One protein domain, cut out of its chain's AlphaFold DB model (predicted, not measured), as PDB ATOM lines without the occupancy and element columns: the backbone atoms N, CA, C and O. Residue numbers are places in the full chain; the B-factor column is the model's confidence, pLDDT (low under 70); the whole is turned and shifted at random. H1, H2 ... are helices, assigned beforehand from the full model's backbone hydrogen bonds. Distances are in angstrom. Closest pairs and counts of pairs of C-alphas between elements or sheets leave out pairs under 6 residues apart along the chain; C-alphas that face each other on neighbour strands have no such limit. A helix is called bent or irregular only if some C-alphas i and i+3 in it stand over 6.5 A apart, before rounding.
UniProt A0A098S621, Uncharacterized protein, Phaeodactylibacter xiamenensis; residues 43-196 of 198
ATOM      1  N   CYS A  43      32.471  -8.977  38.243       90.50
ATOM      2  CA  CYS A  43      33.408 -10.010  37.790       90.50
ATOM      3  C   CYS A  43      34.155 -10.631  38.975       90.50
ATOM      4  O   CYS A  43      34.344 -11.846  39.009       90.50
ATOM      5  N   GLN A  44      34.533  -9.817  39.965       92.00
ATOM      6  CA  GLN A  44      35.139 -10.321  41.191       92.00
ATOM      7  C   GLN A  44      34.156 -11.178  41.993       92.00
ATOM      8  O   GLN A  44      34.554 -12.237  42.469       92.00
ATOM      9  N   MET A  45      32.884 -10.768  42.087       92.81
ATOM     10  CA  MET A  45      31.832 -11.574  42.718       92.81
ATOM     11  C   MET A  45      31.789 -12.981  42.112       92.81
ATOM     12  O   MET A  45      31.966 -13.959  42.828       92.81
ATOM     13  N   LEU A  46      31.701 -13.086  40.781       86.56
ATOM     14  CA  LEU A  46      31.694 -14.384  40.095       86.56
ATOM     15  C   LEU A  46      32.963 -15.208  40.300       86.56
ATOM     16  O   LEU A  46      32.887 -16.431  40.394       86.56
ATOM     17  N   SER A  47      34.127 -14.559  40.323       86.31
ATOM     18  CA  SER A  47      35.396 -15.243  40.577       86.31
ATOM     19  C   SER A  47      35.402 -15.868  41.977       86.31
ATOM     20  O   SER A  47      35.708 -17.051  42.140       86.31
ATOM     21  N   ASN A  48      34.960 -15.102  42.979       84.50
ATOM     22  CA  ASN A  48      34.849 -15.557  44.363       84.50
ATOM     23  C   ASN A  48      33.813 -16.683  44.516       84.50
ATOM     24  O   ASN A  48      34.039 -17.625  45.274       84.50
ATOM     25  N   ASP A  49      32.714 -16.632  43.756       79.06
ATOM     26  CA  ASP A  49      31.655 -17.647  43.776       79.06
ATOM     27  C   ASP A  49      32.158 -19.050  43.390       79.06
ATOM     28  O   ASP A  49      31.604 -20.059  43.848       79.06
ATOM     29  N   GLN A  50      33.185 -19.123  42.534       76.19
ATOM     30  CA  GLN A  50      33.785 -20.379  42.066       76.19
ATOM     31  C   GLN A  50      34.896 -20.899  42.988       76.19
ATOM     32  O   GLN A  50      35.183 -22.094  42.967       76.19
ATOM     33  N   ALA A  51      35.491 -20.043  43.825       80.44
ATOM     34  CA  ALA A  51      36.657 -20.392  44.644       80.44
ATOM     35  C   ALA A  51      36.371 -21.446  45.733       80.44
ATOM     36  O   ALA A  51      37.293 -22.102  46.208       80.44
ATOM     37  N   HIS A  52      35.100 -21.625  46.111       82.31
ATOM     38  CA  HIS A  52      34.659 -22.542  47.174       82.31
ATOM     39  C   HIS A  52      33.650 -23.589  46.682       82.31
ATOM     40  O   HIS A  52      32.821 -24.090  47.445       82.31
ATOM     41  N   VAL A  53      33.657 -23.896  45.383       83.19
ATOM     42  CA  VAL A  53      32.804 -24.947  44.826       83.19
ATOM     43  C   VAL A  53      33.410 -26.311  45.158       83.19
ATOM     44  O   VAL A  53      34.368 -26.745  44.527       83.19
ATOM     45  N   ASN A  54      32.818 -26.992  46.139       84.31
ATOM     46  CA  ASN A  54      33.180 -28.350  46.532       84.31
ATOM     47  C   ASN A  54      31.945 -29.265  46.458       84.31
ATOM     48  O   ASN A  54      30.980 -29.092  47.205       84.31
ATOM     49  N   TYR A  55      31.957 -30.218  45.522       84.62
ATOM     50  CA  TYR A  55      30.870 -31.187  45.340       84.62
ATOM     51  C   TYR A  55      31.113 -32.511  46.076       84.62
ATOM     52  O   TYR A  55      30.188 -33.319  46.183       84.62
ATOM     53  N   ASP A  56      32.327 -32.736  46.580       86.88
ATOM     54  CA  ASP A  56      32.687 -33.973  47.255       86.88
ATOM     55  C   ASP A  56      32.249 -33.920  48.720       86.88
ATOM     56  O   ASP A  56      32.901 -33.326  49.573       86.88
ATOM     57  N   LYS A  57      31.126 -34.576  49.027       87.62
ATOM     58  CA  LYS A  57      30.595 -34.668  50.396       87.62
ATOM     59  C   LYS A  57      31.510 -35.436  51.354       87.62
ATOM     60  O   LYS A  57      31.269 -35.384  52.558       87.62
ATOM     61  N   SER A  58      32.484 -36.185  50.834       89.75
ATOM     62  CA  SER A  58      33.460 -36.920  51.638       89.75
ATOM     63  C   SER A  58      34.696 -36.090  51.997       89.75
ATOM     64  O   SER A  58      35.432 -36.473  52.906       89.75
ATOM     65  N   ASP A  59      34.899 -34.935  51.352       92.06
ATOM     66  CA  ASP A  59      35.973 -34.003  51.690       92.06
ATOM     67  C   ASP A  59      35.745 -33.405  53.089       92.06
ATOM     68  O   ASP A  59      34.659 -32.917  53.417       92.06
ATOM     69  N   ALA A  60      36.791 -33.401  53.919       91.69
ATOM     70  CA  ALA A  60      36.748 -32.853  55.274       91.69
ATOM     71  C   ALA A  60      36.358 -31.361  55.315       91.69
ATOM     72  O   ALA A  60      35.784 -30.891  56.299       91.69
ATOM     73  N   ASN A  61      36.636 -30.615  54.244       92.25
ATOM     74  CA  ASN A  61      36.329 -29.198  54.114       92.25
ATOM     75  C   ASN A  61      34.936 -28.931  53.541       92.25
ATOM     76  O   ASN A  61      34.503 -27.780  53.608       92.25
ATOM     77  N   TYR A  62      34.205 -29.944  53.049       89.50
ATOM     78  CA  TYR A  62      32.920 -29.785  52.354       89.50
ATOM     79  C   TYR A  62      31.942 -28.861  53.092       89.50
ATOM     80  O   TYR A  62      31.389 -27.922  52.515       89.50
ATOM     81  N   LEU A  63      31.745 -29.095  54.394       89.56
ATOM     82  CA  LEU A  63      30.850 -28.278  55.217       89.56
ATOM     83  C   LEU A  63      31.358 -26.843  55.380       89.56
ATOM     84  O   LEU A  63      30.565 -25.901  55.337       89.56
ATOM     85  N   SER A  64      32.669 -26.671  55.544       92.56
ATOM     86  CA  SER A  64      33.286 -25.357  55.723       92.56
ATOM     87  C   SER A  64      33.261 -24.532  54.431       92.56
ATOM     88  O   SER A  64      32.947 -23.344  54.472       92.56
ATOM     89  N   ASP A  65      33.492 -25.160  53.277       90.56
ATOM     90  CA  ASP A  65      33.415 -24.525  51.961       90.56
ATOM     91  C   ASP A  65      31.975 -24.152  51.624       90.56
ATOM     92  O   ASP A  65      31.707 -23.040  51.167       90.56
ATOM     93  N   LYS A  66      31.017 -25.034  51.942       88.50
ATOM     94  CA  LYS A  66      29.587 -24.740  51.812       88.50
ATOM     95  C   LYS A  66      29.183 -23.518  52.645       88.50
ATOM     96  O   LYS A  66      28.447 -22.669  52.141       88.50
ATOM     97  N   ALA A  67      29.660 -23.414  53.887       90.50
ATOM     98  CA  ALA A  67      29.381 -22.273  54.760       90.50
ATOM     99  C   ALA A  67      29.998 -20.970  54.222       90.50
ATOM    100  O   ALA A  67      29.285 -19.977  54.081       90.50
ATOM    101  N   LYS A  68      31.279 -20.988  53.826       91.31
ATOM    102  CA  LYS A  68      31.955 -19.832  53.203       91.31
ATOM    103  C   LYS A  68      31.234 -19.364  51.944       91.31
ATOM    104  O   LYS A  68      31.015 -18.175  51.749       91.31
ATOM    105  N   ARG A  69      30.818 -20.305  51.097       89.88
ATOM    106  CA  ARG A  69      30.085 -20.000  49.869       89.88
ATOM    107  C   ARG A  69      28.736 -19.345  50.158       89.88
ATOM    108  O   ARG A  69      28.366 -18.399  49.470       89.88
ATOM    109  N   HIS A  70      28.016 -19.810  51.180       91.19
ATOM    110  CA  HIS A  70      26.780 -19.158  51.619       91.19
ATOM    111  C   HIS A  70      27.028 -17.716  52.086       91.19
ATOM    112  O   HIS A  70      26.297 -16.814  51.682       91.19
ATOM    113  N   GLU A  71      28.077 -17.490  52.877       93.19
ATOM    114  CA  GLU A  71      28.457 -16.153  53.341       93.19
ATOM    115  C   GLU A  71      28.820 -15.216  52.178       93.19
ATOM    116  O   GLU A  71      28.332 -14.088  52.132       93.19
ATOM    117  N   ILE A  72      29.590 -15.695  51.194       93.56
ATOM    118  CA  ILE A  72      29.934 -14.928  49.985       93.56
ATOM    119  C   ILE A  72      28.668 -14.483  49.250       93.56
ATOM    120  O   ILE A  72      28.509 -13.295  48.973       93.56
ATOM    121  N   PHE A  73      27.724 -15.394  48.991       94.69
ATOM    122  CA  PHE A  73      26.475 -15.025  48.320       94.69
ATOM    123  C   PHE A  73      25.617 -14.072  49.142       94.69
ATOM    124  O   PHE A  73      24.996 -13.173  48.577       94.69
ATOM    125  N   ARG A  74      25.592 -14.237  50.467       95.56
ATOM    126  CA  ARG A  74      24.893 -13.321  51.371       95.56
ATOM    127  C   ARG A  74      25.479 -11.912  51.287       95.56
ATOM    128  O   ARG A  74      24.720 -10.957  51.137       95.56
ATOM    129  N   ASN A  75      26.801 -11.787  51.318       95.50
ATOM    130  CA  ASN A  75      27.489 -10.503  51.205       95.50
ATOM    131  C   ASN A  75      27.262  -9.868  49.828       95.50
ATOM    132  O   ASN A  75      26.836  -8.715  49.762       95.50
ATOM    133  N   ASN A  76      27.419 -10.639  48.746       95.31
ATOM    134  CA  ASN A  76      27.143 -10.175  47.384       95.31
ATOM    135  C   ASN A  76      25.700  -9.669  47.250       95.31
ATOM    136  O   ASN A  76      25.455  -8.625  46.651       95.31
ATOM    137  N   PHE A  77      24.730 -10.382  47.831       96.19
ATOM    138  CA  PHE A  77      23.329  -9.974  47.801       96.19
ATOM    139  C   PHE A  77      23.116  -8.623  48.480       96.19
ATOM    140  O   PHE A  77      22.485  -7.743  47.896       96.19
ATOM    141  N   PHE A  78      23.649  -8.433  49.688       96.44
ATOM    142  CA  PHE A  78      23.498  -7.163  50.392       96.44
ATOM    143  C   PHE A  78      24.241  -6.015  49.709       96.44
ATOM    144  O   PHE A  78      23.704  -4.914  49.680       96.44
ATOM    145  N   GLU A  79      25.395  -6.268  49.091       95.56
ATOM    146  CA  GLU A  79      26.105  -5.269  48.285       95.56
ATOM    147  C   GLU A  79      25.268  -4.831  47.067       95.56
ATOM    148  O   GLU A  79      25.101  -3.636  46.816       95.56
ATOM    149  N   ILE A  80      24.640  -5.784  46.361       95.19
ATOM    150  CA  ILE A  80      23.720  -5.496  45.247       95.19
ATOM    151  C   ILE A  80      22.497  -4.706  45.735       95.19
ATOM    152  O   ILE A  80      22.089  -3.742  45.089       95.19
ATOM    153  N   MET A  81      21.897  -5.100  46.863       96.25
ATOM    154  CA  MET A  81      20.732  -4.413  47.435       96.25
ATOM    155  C   MET A  81      21.075  -3.004  47.924       96.25
ATOM    156  O   MET A  81      20.287  -2.080  47.729       96.25
ATOM    157  N   GLU A  82      22.247  -2.816  48.532       95.38
ATOM    158  CA  GLU A  82      22.719  -1.503  48.963       95.38
ATOM    159  C   GLU A  82      22.927  -0.581  47.763       95.38
ATOM    160  O   GLU A  82      22.410   0.540  47.766       95.38
ATOM    161  N   TYR A  83      23.613  -1.061  46.723       94.38
ATOM    162  CA  TYR A  83      23.788  -0.308  45.486       94.38
ATOM    163  C   TYR A  83      22.434   0.052  44.863       94.38
ATOM    164  O   TYR A  83      22.156   1.226  44.616       94.38
ATOM    165  N   ALA A  84      21.539  -0.932  44.721       94.62
ATOM    166  CA  ALA A  84      20.212  -0.723  44.151       94.62
ATOM    167  C   ALA A  84      19.359   0.272  44.952       94.62
ATOM    168  O   ALA A  84      18.564   1.009  44.375       94.62
ATOM    169  N   SER A  85      19.535   0.338  46.275       95.44
ATOM    170  CA  SER A  85      18.820   1.298  47.123       95.44
ATOM    171  C   SER A  85      19.233   2.757  46.901       95.44
ATOM    172  O   SER A  85      18.457   3.657  47.228       95.44
ATOM    173  N   LYS A  86      20.436   2.993  46.362       93.88
ATOM    174  CA  LYS A  86      21.022   4.325  46.153       93.88
ATOM    175  C   LYS A  86      20.940   4.756  44.689       93.88
ATOM    176  O   LYS A  86      20.451   5.844  44.411       93.88
ATOM    177  N   GLU A  87      21.342   3.875  43.775       92.38
ATOM    178  CA  GLU A  87      21.493   4.172  42.340       92.38
ATOM    179  C   GLU A  87      20.426   3.494  41.461       92.38
ATOM    180  O   GLU A  87      20.334   3.750  40.262       92.38
ATOM    181  N   GLY A  88      19.573   2.649  42.051       91.50
ATOM    182  CA  GLY A  88      18.638   1.798  41.317       91.50
ATOM    183  C   GLY A  88      19.260   0.463  40.906       91.50
ATOM    184  O   GLY A  88      20.479   0.279  40.883       91.50
ATOM    185  N   PHE A  89      18.406  -0.517  40.619       90.56
ATOM    186  CA  PHE A  89      18.860  -1.837  40.212       90.56
ATOM    187  C   PHE A  89      19.524  -1.745  38.833       90.56
ATOM    188  O   PHE A  89      18.965  -1.124  37.923       90.56
ATOM    189  N   PRO A  90      20.703  -2.353  38.638       82.69
ATOM    190  CA  PRO A  90      21.343  -2.356  37.332       82.69
ATOM    191  C   PRO A  90      20.430  -3.027  36.304       82.69
ATOM    192  O   PRO A  90      19.963  -4.150  36.514       82.69
ATOM    193  N   GLN A  91      20.187  -2.364  35.174       73.31
ATOM    194  CA  GLN A  91      19.344  -2.945  34.132       73.31
ATOM    195  C   GLN A  91      20.009  -4.194  33.545       73.31
ATOM    196  O   GLN A  91      21.100  -4.141  32.975       73.31
ATOM    197  N   ILE A  92      19.330  -5.331  33.684       69.19
ATOM    198  CA  ILE A  92      19.795  -6.631  33.197       69.19
ATOM    199  C   ILE A  92      18.911  -7.123  32.047       69.19
ATOM    200  O   ILE A  92      17.688  -7.196  32.159       69.19
ATOM    201  N   ASN A  93      19.527  -7.529  30.934       65.31
ATOM    202  CA  ASN A  93      18.796  -8.115  29.812       65.31
ATOM    203  C   ASN A  93      18.713  -9.644  29.932       65.31
ATOM    204  O   ASN A  93      19.455 -10.403  29.312       65.31
ATOM    205  N   VAL A  94      17.735 -10.113  30.703       61.41
ATOM    206  CA  VAL A  94      17.432 -11.541  30.924       61.41
ATOM    207  C   VAL A  94      16.981 -12.321  29.678       61.41
ATOM    208  O   VAL A  94      16.784 -13.533  29.780       61.41
ATOM    209  N   LYS A  95      16.773 -11.659  28.528       57.78
ATOM    210  CA  LYS A  95      16.350 -12.298  27.268       57.78
ATOM    211  C   LYS A  95      17.520 -12.736  26.383       57.78
ATOM    212  O   LYS A  95      17.280 -13.428  25.397       57.78
ATOM    213  N   GLN A  96      18.759 -12.359  26.703       55.59
ATOM    214  CA  GLN A  96      19.915 -12.826  25.939       55.59
ATOM    215  C   GLN A  96      20.286 -14.271  26.328       55.59
ATOM    216  O   GLN A  96      20.369 -14.582  27.519       55.59
ATOM    217  N   PRO A  97      20.472 -15.173  25.340       47.88
ATOM    218  CA  PRO A  97      20.714 -16.603  25.564       47.88
ATOM    219  C   PRO A  97      22.060 -16.896  26.240       47.88
ATOM    220  O   PRO A  97      22.223 -17.954  26.843       47.88
ATOM    221  N   ALA A  98      22.989 -15.941  26.208       53.66
ATOM    222  CA  ALA A  98      24.133 -15.886  27.096       53.66
ATOM    223  C   ALA A  98      24.028 -14.584  27.913       53.66
ATOM    224  O   ALA A  98      23.870 -13.511  27.334       53.66
ATOM    225  N   PRO A  99      24.051 -14.635  29.256       55.28
ATOM    226  CA  PRO A  99      24.237 -13.432  30.054       55.28
ATOM    227  C   PRO A  99      25.663 -12.940  29.780       55.28
ATOM    228  O   PRO A  99      26.627 -13.470  30.339       55.28
ATOM    229  N   ASP A 100      25.790 -12.006  28.841       56.38
ATOM    230  CA  ASP A 100      27.067 -11.624  28.224       56.38
ATOM    231  C   ASP A 100      27.923 -10.715  29.120       56.38
ATOM    232  O   ASP A 100      29.087 -10.458  28.821       56.38
ATOM    233  N   SER A 101      27.394 -10.275  30.268       80.75
ATOM    234  CA  SER A 101      28.140  -9.492  31.257       80.75
ATOM    235  C   SER A 101      28.308 -10.233  32.586       80.75
ATOM    236  O   SER A 101      27.405 -10.938  33.052       80.75
ATOM    237  N   CYS A 102      29.454 -10.011  33.247       87.19
ATOM    238  CA  CYS A 102      29.674 -10.451  34.628       87.19
ATOM    239  C   CYS A 102      28.533 -10.002  35.549       87.19
ATOM    240  O   CYS A 102      28.101 -10.758  36.405       87.19
ATOM    241  N   MET A 103      28.006  -8.794  35.337       88.62
ATOM    242  CA  MET A 103      26.900  -8.229  36.111       88.62
ATOM    243  C   MET A 103      25.663  -9.117  36.103       88.62
ATOM    244  O   MET A 103      25.189  -9.540  37.156       88.62
ATOM    245  N   GLN A 104      25.168  -9.465  34.917       86.81
ATOM    246  CA  GLN A 104      23.969 -10.285  34.807       86.81
ATOM    247  C   GLN A 104      24.173 -11.680  35.408       86.81
ATOM    248  O   GLN A 104      23.282 -12.189  36.090       86.81
ATOM    249  N   ARG A 105      25.341 -12.293  35.181       87.88
ATOM    250  CA  ARG A 105      25.685 -13.600  35.758       87.88
ATOM    251  C   ARG A 105      25.781 -13.546  37.283       87.88
ATOM    252  O   ARG A 105      25.153 -14.377  37.933       87.88
ATOM    253  N   ALA A 106      26.506 -12.571  37.834       91.94
ATOM    254  CA  ALA A 106      26.706 -12.396  39.273       91.94
ATOM    255  C   ALA A 106      25.367 -12.233  39.990       91.94
ATOM    256  O   ALA A 106      25.067 -12.965  40.930       91.94
ATOM    257  N   ILE A 107      24.520 -11.334  39.482       92.62
ATOM    258  CA  ILE A 107      23.186 -11.084  40.029       92.62
ATOM    259  C   ILE A 107      22.330 -12.349  39.955       92.62
ATOM    260  O   ILE A 107      21.726 -12.742  40.951       92.62
ATOM    261  N   THR A 108      22.298 -13.014  38.795       91.19
ATOM    262  CA  THR A 108      21.460 -14.206  38.600       91.19
ATOM    263  C   THR A 108      21.852 -15.329  39.555       91.19
ATOM    264  O   THR A 108      20.998 -15.871  40.252       91.19
ATOM    265  N   ILE A 109      23.142 -15.659  39.616       91.56
ATOM    266  CA  ILE A 109      23.653 -16.733  40.473       91.56
ATOM    267  C   ILE A 109      23.461 -16.375  41.953       91.56
ATOM    268  O   ILE A 109      23.023 -17.227  42.726       91.56
ATOM    269  N   THR A 110      23.695 -15.117  42.335       94.69
ATOM    270  CA  THR A 110      23.480 -14.644  43.710       94.69
ATOM    271  C   THR A 110      22.023 -14.800  44.139       94.69
ATOM    272  O   THR A 110      21.757 -15.386  45.185       94.69
ATOM    273  N   PHE A 111      21.059 -14.354  43.328       95.38
ATOM    274  CA  PHE A 111      19.634 -14.482  43.659       95.38
ATOM    275  C   PHE A 111      19.188 -15.946  43.769       95.38
ATOM    276  O   PHE A 111      18.447 -16.289  44.693       95.38
ATOM    277  N   ILE A 112      19.668 -16.817  42.873       93.25
ATOM    278  CA  ILE A 112      19.407 -18.261  42.941       93.25
ATOM    279  C   ILE A 112      19.946 -18.834  44.254       93.25
ATOM    280  O   ILE A 112      19.220 -19.537  44.958       93.25
ATOM    281  N   HIS A 113      21.189 -18.512  44.617       93.69
ATOM    282  CA  HIS A 113      21.791 -19.034  45.839       93.69
ATOM    283  C   HIS A 113      21.116 -18.531  47.102       93.69
ATOM    284  O   HIS A 113      20.921 -19.320  48.026       93.69
ATOM    285  N   ILE A 114      20.713 -17.264  47.146       95.81
ATOM    286  CA  ILE A 114      19.954 -16.733  48.277       95.81
ATOM    287  C   ILE A 114      18.616 -17.444  48.399       95.81
ATOM    288  O   ILE A 114      18.301 -17.924  49.482       95.81
ATOM    289  N   ALA A 115      17.885 -17.637  47.297       94.94
ATOM    290  CA  ALA A 115      16.650 -18.416  47.332       94.94
ATOM    291  C   ALA A 115      16.895 -19.826  47.891       94.94
ATOM    292  O   ALA A 115      16.187 -20.262  48.789       94.94
ATOM    293  N   GLN A 116      17.929 -20.524  47.417       91.31
ATOM    294  CA  GLN A 116      18.243 -21.887  47.852       91.31
ATOM    295  C   GLN A 116      18.785 -22.003  49.280       91.31
ATOM    296  O   GLN A 116      18.726 -23.085  49.852       91.31
ATOM    297  N   SER A 117      19.380 -20.960  49.851       90.62
ATOM    298  CA  SER A 117      20.083 -21.087  51.135       90.62
ATOM    299  C   SER A 117      19.426 -20.325  52.276       90.62
ATOM    300  O   SER A 117      19.435 -20.814  53.399       90.62
ATOM    301  N   ASP A 118      18.817 -19.177  51.989       91.69
ATOM    302  CA  ASP A 118      18.069 -18.378  52.954       91.69
ATOM    303  C   ASP A 118      17.011 -17.531  52.228       91.69
ATOM    304  O   ASP A 118      17.133 -16.314  52.060       91.69
ATOM    305  N   VAL A 119      15.940 -18.194  51.776       92.75
ATOM    306  CA  VAL A 119      14.824 -17.527  51.085       92.75
ATOM    307  C   VAL A 119      14.162 -16.450  51.952       92.75
ATOM    308  O   VAL A 119      13.545 -15.528  51.422       92.75
ATOM    309  N   THR A 120      14.302 -16.528  53.279       93.50
ATOM    310  CA  THR A 120      13.635 -15.607  54.205       93.50
ATOM    311  C   THR A 120      14.155 -14.177  54.097       93.50
ATOM    312  O   THR A 120      13.411 -13.239  54.388       93.50
ATOM    313  N   ILE A 121      15.371 -13.982  53.570       95.38
ATOM    314  CA  ILE A 121      15.931 -12.656  53.268       95.38
ATOM    315  C   ILE A 121      15.006 -11.859  52.341       95.38
ATOM    316  O   ILE A 121      14.843 -10.652  52.520       95.38
ATOM    317  N   PHE A 122      14.349 -12.518  51.381       94.69
ATOM    318  CA  PHE A 122      13.410 -11.853  50.477       94.69
ATOM    319  C   PHE A 122      12.181 -11.288  51.198       94.69
ATOM    320  O   PHE A 122      11.559 -10.343  50.712       94.69
ATOM    321  N   PHE A 123      11.829 -11.840  52.360       93.94
ATOM    322  CA  PHE A 123      10.655 -11.427  53.125       93.94
ATOM    323  C   PHE A 123      10.933 -10.212  54.015       93.94
ATOM    324  O   PHE A 123       9.980  -9.607  54.519       93.94
ATOM    325  N   ASP A 124      12.203  -9.814  54.178       95.62
ATOM    326  CA  ASP A 124      12.549  -8.584  54.883       95.62
ATOM    327  C   ASP A 124      11.809  -7.389  54.269       95.62
ATOM    328  O   ASP A 124      11.731  -7.208  53.051       95.62
ATOM    329  N   ARG A 125      11.255  -6.537  55.135       95.62
ATOM    330  CA  ARG A 125      10.393  -5.432  54.707       95.62
ATOM    331  C   ARG A 125      11.130  -4.443  53.804       95.62
ATOM    332  O   ARG A 125      10.506  -3.907  52.886       95.62
ATOM    333  N   LYS A 126      12.407  -4.152  54.081       96.19
ATOM    334  CA  LYS A 126      13.197  -3.203  53.284       96.19
ATOM    335  C   LYS A 126      13.539  -3.819  51.935       96.19
ATOM    336  O   LYS A 126      13.306  -3.166  50.921       96.19
ATOM    337  N   ILE A 127      13.997  -5.071  51.929       97.00
ATOM    338  CA  ILE A 127      14.311  -5.808  50.699       97.00
ATOM    339  C   ILE A 127      13.072  -5.935  49.814       97.00
ATOM    340  O   ILE A 127      13.094  -5.487  48.671       97.00
ATOM    341  N   LYS A 128      11.955  -6.442  50.346       96.31
ATOM    342  CA  LYS A 128      10.703  -6.589  49.592       96.31
ATOM    343  C   LYS A 128      10.243  -5.271  48.970       96.31
ATOM    344  O   LYS A 128       9.883  -5.240  47.796       96.31
ATOM    345  N   ARG A 129      10.284  -4.173  49.736       96.81
ATOM    346  CA  ARG A 129       9.909  -2.841  49.238       96.81
ATOM    347  C   ARG A 129      10.835  -2.376  48.115       96.81
ATOM    348  O   ARG A 129      10.338  -1.848  47.127       96.81
ATOM    349  N   LEU A 130      12.145  -2.568  48.264       97.25
ATOM    350  CA  LEU A 130      13.115  -2.201  47.237       97.25
ATOM    351  C   LEU A 130      12.876  -2.997  45.947       97.25
ATOM    352  O   LEU A 130      12.747  -2.402  44.883       97.25
ATOM    353  N   LEU A 131      12.728  -4.320  46.040       96.44
ATOM    354  CA  LEU A 131      12.454  -5.173  44.877       96.44
ATOM    355  C   LEU A 131      11.164  -4.755  44.162       96.44
ATOM    356  O   LEU A 131      11.150  -4.634  42.939       96.44
ATOM    357  N   GLN A 132      10.100  -4.468  44.918       96.06
ATOM    358  CA  GLN A 132       8.836  -3.991  44.359       96.06
ATOM    359  C   GLN A 132       9.009  -2.666  43.601       96.06
ATOM    360  O   GLN A 132       8.490  -2.514  42.496       96.06
ATOM    361  N   GLN A 133       9.758  -1.718  44.170       95.94
ATOM    362  CA  GLN A 133      10.044  -0.432  43.531       95.94
ATOM    363  C   GLN A 133      10.851  -0.603  42.242       95.94
ATOM    364  O   GLN A 133      10.528   0.017  41.233       95.94
ATOM    365  N   GLU A 134      11.876  -1.451  42.252       95.50
ATOM    366  CA  GLU A 134      12.736  -1.657  41.085       95.50
ATOM    367  C   GLU A 134      12.027  -2.423  39.961       95.50
ATOM    368  O   GLU A 134      12.276  -2.147  38.787       95.50
ATOM    369  N   ILE A 135      11.077  -3.305  40.295       93.56
ATOM    370  CA  ILE A 135      10.162  -3.910  39.315       93.56
ATOM    371  C   ILE A 135       9.253  -2.845  38.695       93.56
ATOM    372  O   ILE A 135       9.147  -2.765  37.474       93.56
ATOM    373  N   GLN A 136       8.625  -1.994  39.512       93.62
ATOM    374  CA  GLN A 136       7.719  -0.942  39.029       93.62
ATOM    375  C   GLN A 136       8.426   0.088  38.140       93.62
ATOM    376  O   GLN A 136       7.837   0.579  37.180       93.62
ATOM    377  N   LYS A 137       9.694   0.394  38.435       93.50
ATOM    378  CA  LYS A 137      10.547   1.250  37.596       93.50
ATOM    379  C   LYS A 137      11.016   0.560  36.306       93.50
ATOM    380  O   LYS A 137      11.522   1.239  35.420       93.50
ATOM    381  N   GLY A 138      10.881  -0.763  36.201       90.06
ATOM    382  CA  GLY A 138      11.365  -1.555  35.068       90.06
ATOM    383  C   GLY A 138      12.867  -1.867  35.098       90.06
ATOM    384  O   GLY A 138      13.398  -2.371  34.112       90.06
ATOM    385  N   ASN A 139      13.553  -1.596  36.210       90.88
ATOM    386  CA  ASN A 139      14.986  -1.860  36.370       90.88
ATOM    387  C   ASN A 139      15.275  -3.325  36.719       90.88
ATOM    388  O   ASN A 139      16.295  -3.883  36.312       90.88
ATOM    389  N   LEU A 140      14.362  -3.951  37.465       90.94
ATOM    390  CA  LEU A 140      14.444  -5.350  37.863       90.94
ATOM    391  C   LEU A 140      13.392  -6.166  37.105       90.94
ATOM    392  O   LEU A 140      12.197  -5.983  37.340       90.94
ATOM    393  N   PRO A 141      13.788  -7.093  36.221       88.75
ATOM    394  CA  PRO A 141      12.821  -7.956  35.567       88.75
ATOM    395  C   PRO A 141      12.219  -8.951  36.582       88.75
ATOM    396  O   PRO A 141      12.969  -9.677  37.246       88.75
ATOM    397  N   PRO A 142      10.878  -9.049  36.684       89.25
ATOM    398  CA  PRO A 142      10.219  -9.918  37.663       89.25
ATOM    399  C   PRO A 142      10.611 -11.396  37.517       89.25
ATOM    400  O   PRO A 142      10.746 -12.130  38.501       89.25
ATOM    401  N   ASN A 143      10.891 -11.818  36.282       88.12
ATOM    402  CA  ASN A 143      11.280 -13.186  35.970       88.12
ATOM    403  C   ASN A 143      12.602 -13.628  36.630       88.12
ATOM    404  O   ASN A 143      12.829 -14.831  36.752       88.12
ATOM    405  N   LEU A 144      13.488 -12.710  37.043       90.62
ATOM    406  CA  LEU A 144      14.729 -13.063  37.739       90.62
ATOM    407  C   LEU A 144      14.404 -13.672  39.109       90.62
ATOM    408  O   LEU A 144      14.907 -14.747  39.454       90.62
ATOM    409  N   ILE A 145      13.532 -13.006  39.867       92.50
ATOM    410  CA  ILE A 145      13.081 -13.486  41.176       92.50
ATOM    411  C   ILE A 145      12.287 -14.780  40.989       92.50
ATOM    412  O   ILE A 145      12.558 -15.768  41.672       92.50
ATOM    413  N   ALA A 146      11.378 -14.808  40.009       92.12
ATOM    414  CA  ALA A 146      10.579 -15.991  39.707       92.12
ATOM    415  C   ALA A 146      11.448 -17.219  39.400       92.12
ATOM    416  O   ALA A 146      11.282 -18.270  40.016       92.12
ATOM    417  N   LYS A 147      12.437 -17.091  38.506       91.00
ATOM    418  CA  LYS A 147      13.367 -18.186  38.179       91.00
ATOM    419  C   LYS A 147      14.155 -18.658  39.399       91.00
ATOM    420  O   LYS A 147      14.337 -19.861  39.571       91.00
ATOM    421  N   SER A 148      14.591 -17.732  40.247       93.50
ATOM    422  CA  SER A 148      15.354 -18.055  41.459       93.50
ATOM    423  C   SER A 148      14.520 -18.872  42.448       93.50
ATOM    424  O   SER A 148      14.970 -19.913  42.928       93.50
ATOM    425  N   ILE A 149      13.267 -18.466  42.679       93.56
ATOM    426  CA  ILE A 149      12.316 -19.215  43.510       93.56
ATOM    427  C   ILE A 149      12.014 -20.580  42.890       93.56
ATOM    428  O   ILE A 149      12.076 -21.588  43.586       93.56
ATOM    429  N   ALA A 150      11.729 -20.640  41.589       90.94
ATOM    430  CA  ALA A 150      11.433 -21.889  40.892       90.94
ATOM    431  C   ALA A 150      12.573 -22.917  41.027       90.94
ATOM    432  O   ALA A 150      12.318 -24.101  41.256       90.94
ATOM    433  N   ILE A 151      13.831 -22.473  40.935       90.06
ATOM    434  CA  ILE A 151      15.006 -23.331  41.145       90.06
ATOM    435  C   ILE A 151      15.078 -23.820  42.597       90.06
ATOM    436  O   ILE A 151      15.275 -25.017  42.825       90.06
ATOM    437  N   MET A 152      14.862 -22.938  43.576       92.88
ATOM    438  CA  MET A 152      14.790 -23.325  44.990       92.88
ATOM    439  C   MET A 152      13.713 -24.387  45.228       92.88
ATOM    440  O   MET A 152      14.009 -25.426  45.809       92.88
ATOM    441  N   LEU A 153      12.499 -24.203  44.698       90.69
ATOM    442  CA  LEU A 153      11.385 -25.143  44.891       90.69
ATOM    443  C   LEU A 153      11.704 -26.564  44.420       90.69
ATOM    444  O   LEU A 153      11.153 -27.532  44.940       90.69
ATOM    445  N   ARG A 154      12.599 -26.714  43.447       86.38
ATOM    446  CA  ARG A 154      13.021 -28.022  42.932       86.38
ATOM    447  C   ARG A 154      14.153 -28.650  43.728       86.38
ATOM    448  O   ARG A 154      14.295 -29.866  43.710       86.38
ATOM    449  N   THR A 155      14.957 -27.832  44.394       85.88
ATOM    450  CA  THR A 155      16.202 -28.263  45.041       85.88
ATOM    451  C   THR A 155      16.096 -28.349  46.559       85.88
ATOM    452  O   THR A 155      16.902 -29.040  47.177       85.88
ATOM    453  N   ASN A 156      15.068 -27.735  47.145       85.94
ATOM    454  CA  ASN A 156      14.873 -27.666  48.584       85.94
ATOM    455  C   ASN A 156      13.541 -28.268  49.014       85.94
ATOM    456  O   ASN A 156      12.552 -28.238  48.280       85.94
ATOM    457  N   GLU A 157      13.504 -28.758  50.246       85.69
ATOM    458  CA  GLU A 157      12.265 -28.946  50.996       85.69
ATOM    459  C   GLU A 157      11.838 -27.610  51.612       85.69
ATOM    460  O   GLU A 157      12.665 -26.732  51.862       85.69
ATOM    461  N   LEU A 158      10.533 -27.433  51.820       85.81
ATOM    462  CA  LEU A 158       9.981 -26.197  52.366       85.81
ATOM    463  C   LEU A 158       9.247 -26.463  53.668       85.81
ATOM    464  O   LEU A 158       8.325 -27.274  53.723       85.81
ATOM    465  N   CYS A 159       9.583 -25.680  54.684       89.44
ATOM    466  CA  CYS A 159       8.774 -25.579  55.885       89.44
ATOM    467  C   CYS A 159       7.396 -24.997  55.554       89.44
ATOM    468  O   CYS A 159       7.261 -24.112  54.699       89.44
ATOM    469  N   ARG A 160       6.361 -25.447  56.274       86.50
ATOM    470  CA  ARG A 160       4.985 -24.950  56.093       86.50
ATOM    471  C   ARG A 160       4.887 -23.424  56.175       86.50
ATOM    472  O   ARG A 160       4.257 -22.826  55.307       86.50
ATOM    473  N   GLN A 161       5.521 -22.805  57.172       88.38
ATOM    474  CA  GLN A 161       5.486 -21.349  57.343       88.38
ATOM    475  C   GLN A 161       6.180 -20.631  56.179       88.38
ATOM    476  O   GLN A 161       5.583 -19.764  55.549       88.38
ATOM    477  N   THR A 162       7.379 -21.078  55.798       90.50
ATOM    478  CA  THR A 162       8.121 -20.527  54.654       90.50
ATOM    479  C   THR A 162       7.317 -20.595  53.360       90.50
ATOM    480  O   THR A 162       7.352 -19.660  52.568       90.50
ATOM    481  N   LYS A 163       6.547 -21.669  53.140       89.75
ATOM    482  CA  LYS A 163       5.650 -21.780  51.982       89.75
ATOM    483  C   LYS A 163       4.556 -20.705  51.990       89.75
ATOM    484  O   LYS A 163       4.263 -20.140  50.937       89.75
ATOM    485  N   VAL A 164       3.951 -20.429  53.147       89.75
ATOM    486  CA  VAL A 164       2.928 -19.379  53.299       89.75
ATOM    487  C   VAL A 164       3.528 -18.002  53.023       89.75
ATOM    488  O   VAL A 164       2.981 -17.250  52.217       89.75
ATOM    489  N   ASP A 165       4.678 -17.707  53.622       92.56
ATOM    490  CA  ASP A 165       5.353 -16.418  53.449       92.56
ATOM    491  C   ASP A 165       5.801 -16.213  51.998       92.56
ATOM    492  O   ASP A 165       5.627 -15.133  51.432       92.56
ATOM    493  N   LEU A 166       6.282 -17.277  51.350       92.25
ATOM    494  CA  LEU A 166       6.666 -17.262  49.944       92.25
ATOM    495  C   LEU A 166       5.473 -17.008  49.019       92.25
ATOM    496  O   LEU A 166       5.599 -16.224  48.083       92.25
ATOM    497  N   LEU A 167       4.313 -17.622  49.294       89.75
ATOM    498  CA  LEU A 167       3.065 -17.358  48.568       89.75
ATOM    499  C   LEU A 167       2.623 -15.900  48.708       89.75
ATOM    500  O   LEU A 167       2.138 -15.313  47.741       89.75
ATOM    501  N   GLN A 168       2.774 -15.311  49.894       92.31
ATOM    502  CA  GLN A 168       2.466 -13.897  50.087       92.31
ATOM    503  C   GLN A 168       3.470 -13.009  49.346       92.31
ATOM    504  O   GLN A 168       3.074 -12.065  48.671       92.31
ATOM    505  N   PHE A 169       4.758 -13.344  49.408       93.69
ATOM    506  CA  PHE A 169       5.822 -12.609  48.732       93.69
ATOM    507  C   PHE A 169       5.640 -12.560  47.208       93.69
ATOM    508  O   PHE A 169       5.734 -11.482  46.622       93.69
ATOM    509  N   VAL A 170       5.336 -13.692  46.559       92.31
ATOM    510  CA  VAL A 170       5.127 -13.717  45.097       92.31
ATOM    511  C   VAL A 170       3.905 -12.902  44.670       92.31
ATOM    512  O   VAL A 170       3.950 -12.252  43.629       92.31
ATOM    513  N   LYS A 171       2.848 -12.867  45.493       91.12
ATOM    514  CA  LYS A 171       1.674 -12.011  45.261       91.12
ATOM    515  C   LYS A 171       2.000 -10.532  45.442       91.12
ATOM    516  O   LYS A 171       1.622  -9.723  44.604       91.12
ATOM    517  N   ASP A 172       2.722 -10.182  46.506       92.06
ATOM    518  CA  ASP A 172       3.107  -8.796  46.803       92.06
ATOM    519  C   ASP A 172       3.950  -8.177  45.674       92.06
ATOM    520  O   ASP A 172       3.849  -6.979  45.404       92.06
ATOM    521  N   LEU A 173       4.772  -8.994  45.008       92.75
ATOM    522  CA  LEU A 173       5.577  -8.582  43.857       92.75
ATOM    523  C   LEU A 173       4.868  -8.745  42.504       92.75
ATOM    524  O   LEU A 173       5.461  -8.388  41.489       92.75
ATOM    525  N   ALA A 174       3.634  -9.257  42.478       91.25
ATOM    526  CA  ALA A 174       2.889  -9.583  41.260       91.25
ATOM    527  C   ALA A 174       3.676 -10.489  40.288       91.25
ATOM    528  O   ALA A 174       3.707 -10.250  39.082       91.25
ATOM    529  N   ILE A 175       4.344 -11.519  40.825       89.56
ATOM    530  CA  ILE A 175       5.136 -12.499  40.053       89.56
ATOM    531  C   ILE A 175       4.564 -13.917  40.106       89.56
ATOM    532  O   ILE A 175       5.195 -14.871  39.661       89.56
ATOM    533  N   ASP A 176       3.375 -14.085  40.671       83.62
ATOM    534  CA  ASP A 176       2.711 -15.375  40.840       83.62
ATOM    535  C   ASP A 176       2.267 -16.010  39.511       83.62
ATOM    536  O   ASP A 176       2.170 -17.240  39.432       83.62
ATOM    537  N   SER A 177       2.055 -15.187  38.477       82.94
ATOM    538  CA  SER A 177       1.727 -15.595  37.106       82.94
ATOM    539  C   SER A 177       2.944 -15.782  36.194       82.94
ATOM    540  O   SER A 177       2.776 -16.124  35.024       82.94
ATOM    541  N   GLU A 178       4.164 -15.533  36.680       86.44
ATOM    542  CA  GLU A 178       5.376 -15.736  35.880       86.44
ATOM    543  C   GLU A 178       5.545 -17.222  35.547       86.44
ATOM    544  O   GLU A 178       5.584 -18.076  36.438       86.44
ATOM    545  N   VAL A 179       5.661 -17.523  34.251       80.69
ATOM    546  CA  VAL A 179       5.842 -18.890  33.751       80.69
ATOM    547  C   VAL A 179       7.328 -19.213  33.692       80.69
ATOM    548  O   VAL A 179       8.099 -18.591  32.955       80.69
ATOM    549  N   VAL A 180       7.735 -20.236  34.437       79.88
ATOM    550  CA  VAL A 180       9.107 -20.736  34.461       79.88
ATOM    551  C   VAL A 180       9.103 -22.200  34.048       79.88
ATOM    552  O   VAL A 180       8.747 -23.084  34.816       79.88
ATOM    553  N   GLN A 181       9.566 -22.455  32.820       75.69
ATOM    554  CA  GLN A 181       9.691 -23.805  32.251       75.69
ATOM    555  C   GLN A 181       8.367 -24.589  32.174       75.69
ATOM    556  O   GLN A 181       8.352 -25.793  32.401       75.69
ATOM    557  N   GLY A 182       7.278 -23.909  31.812       81.31
ATOM    558  CA  GLY A 182       5.977 -24.527  31.534       81.31
ATOM    559  C   GLY A 182       4.950 -24.375  32.653       81.31
ATOM    560  O   GLY A 182       3.764 -24.382  32.348       81.31
ATOM    561  N   ASP A 183       5.393 -24.129  33.887       83.81
ATOM    562  CA  ASP A 183       4.518 -23.934  35.048       83.81
ATOM    563  C   ASP A 183       4.606 -22.498  35.577       83.81
ATOM    564  O   ASP A 183       5.649 -21.840  35.500       83.81
ATOM    565  N   THR A 184       3.521 -22.012  36.170       86.81
ATOM    566  CA  THR A 184       3.534 -20.801  36.998       86.81
ATOM    567  C   THR A 184       4.160 -21.080  38.366       86.81
ATOM    568  O   THR A 184       4.082 -22.195  38.894       86.81
ATOM    569  N   LEU A 185       4.717 -20.055  39.020       84.62
ATOM    570  CA  LEU A 185       5.181 -20.185  40.412       84.62
ATOM    571  C   LEU A 185       4.086 -20.697  41.354       84.62
ATOM    572  O   LEU A 185       4.357 -21.488  42.258       84.62
ATOM    573  N   SER A 186       2.844 -20.263  41.134       82.62
ATOM    574  CA  SER A 186       1.689 -20.715  41.907       82.62
ATOM    575  C   SER A 186       1.446 -22.219  41.780       82.62
ATOM    576  O   SER A 186       1.135 -22.876  42.776       82.62
ATOM    577  N   GLU A 187       1.586 -22.782  40.580       86.88
ATOM    578  CA  GLU A 187       1.456 -24.223  40.342       86.88
ATOM    579  C   GLU A 187       2.599 -24.996  40.997       86.88
ATOM    580  O   GLU A 187       2.339 -25.937  41.752       86.88
ATOM    581  N   MET A 188       3.844 -24.539  40.823       86.75
ATOM    582  CA  MET A 188       5.014 -25.152  41.460       86.75
ATOM    583  C   MET A 188       4.886 -25.175  42.992       86.75
ATOM    584  O   MET A 188       5.181 -26.179  43.642       86.75
ATOM    585  N   LEU A 189       4.400 -24.082  43.590       83.56
ATOM    586  CA  LEU A 189       4.168 -23.992  45.034       83.56
ATOM    587  C   LEU A 189       3.056 -24.930  45.505       83.56
ATOM    588  O   LEU A 189       3.168 -25.511  46.586       83.56
ATOM    589  N   LYS A 190       1.981 -25.103  44.729       83.19
ATOM    590  CA  LYS A 190       0.901 -26.043  45.072       83.19
ATOM    591  C   LYS A 190       1.394 -27.486  45.083       83.19
ATOM    592  O   LYS A 190       1.065 -28.205  46.020       83.19
ATOM    593  N   GLN A 191       2.213 -27.864  44.102       82.94
ATOM    594  CA  GLN A 191       2.774 -29.212  43.972       82.94
ATOM    595  C   GLN A 191       3.781 -29.557  45.080       82.94
ATOM    596  O   GLN A 191       3.971 -30.729  45.396       82.94
ATOM    597  N   LYS A 192       4.434 -28.558  45.685       81.69
ATOM    598  CA  LYS A 192       5.446 -28.797  46.716       81.69
ATOM    599  C   LYS A 192       4.812 -29.112  48.071       81.69
ATOM    600  O   LYS A 192       4.242 -28.224  48.712       81.69
ATOM    601  N   GLU A 193       4.935 -30.348  48.539       81.56
ATOM    602  CA  GLU A 193       4.488 -30.725  49.883       81.56
ATOM    603  C   GLU A 193       5.369 -30.062  50.955       81.56
ATOM    604  O   GLU A 193       6.597 -30.163  50.888       81.56
ATOM    605  N   PRO A 194       4.779 -29.329  51.918       80.75
ATOM    606  CA  PRO A 194       5.544 -28.742  53.001       80.75
ATOM    607  C   PRO A 194       5.836 -29.777  54.087       80.75
ATOM    608  O   PRO A 194       4.954 -30.551  54.465       80.75
ATOM    609  N   ILE A 195       7.025 -29.702  54.672       83.44
ATOM    610  CA  ILE A 195       7.382 -30.464  55.869       83.44
ATOM    611  C   ILE A 195       7.087 -29.650  57.138       83.44
ATOM    612  O   ILE A 195       7.011 -28.412  57.116       83.44
ATOM    613  N   ALA A 196       6.883 -30.351  58.252       73.75
ATOM    614  CA  ALA A 196       6.954 -29.731  59.568       73.75
ATOM    615  C   ALA A 196       8.433 -29.473  59.874       73.75
ATOM    616  O   ALA A 196       9.237 -30.395  59.805       73.75
TER     617      ALA A 196
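This is residues 43 to 196 of the 198 residues of an uncharacterized protein of Phaeodactylibacter xiamenensis (UniProt A0A098S621). The kinked helix H3 is the core of an all-helix domain, with the helical hairpin of H1 and H2 on one side and three helices side by side, H5, H6 and H7, on the other. Long H2 crosses H3, H1 folds back along H2, the centres of H5, H6 and H7 make a triangle, and H4 packs on residues 81 to 85 of H2. The printed part has 154 residues, with seven named helices, H1 to H7 in order along the chain, and no named strand. It is compact, with a radius of gyration of the C-alphas of 15.6 A and spans of 43 by 40 by 31 A.

H1, residues 43 to 50, and H2, residues 62 to 87, form a helical hairpin, opposite ways at a shallow tilt of 23 degrees; their closest C-alphas, Asp 49 and Arg 69, are 6.7 A apart. H3, residues 102 to 123, is the hub and touches four helices. Its residues 102 to 106 alone touch H1, with the C-alphas of Cys 43 and Cys 102 closest at 4.9 A. Its residues 107 to 117 alone touch H2, about perpendicular at 77 degrees, with the C-alphas of Phe 73 and Thr 110 closest at 5.5 A. H4, residues 125 to 136, touches H2 at a steep tilt of 59 degrees; the C-alphas of Ser 85 and Leu 130 are closest, at 6.7 A. H5, residues 142 to 155, touches residues 108 to 116 of H3 alone, with the C-alphas of Ile 112 and Ser 148 closest at 4.3 A. H6, residues 160 to 172, touches residues 120 to 123 of H3 alone, with the C-alphas of Phe 123 and Phe 169 closest at 6.6 A. H7, residues 185 to 191, touches H5 the same way at 18 degrees, Ala 150 to Leu 185 being the closest C-alphas at 6.5 A. H6 and H7 form a second helical hairpin, at a shallow tilt of 24 degrees, with the C-alphas of Lys 163 and Leu 189 closest at 7.4 A. Every O i to N i+4 pair is within hydrogen-bond range in H1, H2, H4, H5, H6 and H7; in H3 it is 13 of 18.

H1 begins at C-alpha 43, (33.408, -10.010, 37.790). H2 is 37.2 A from first to last C-alpha, H3 26.5 A and H5 20.7 A. H3 is irregular, with a kink of 100 degrees near residue 117; C-alphas 117 and 120 are 9.0 A apart. H7 ends at C-alpha 191, (2.774, -29.212, 43.972).

The C-alphas farthest apart, Ser 58 and Lys 137, are 46.7 A apart. The printed part has no cut. The links H1 to H2, H2 to H3 and H6 to H7 are long. Residues 92 to 100 have pLDDT under 70.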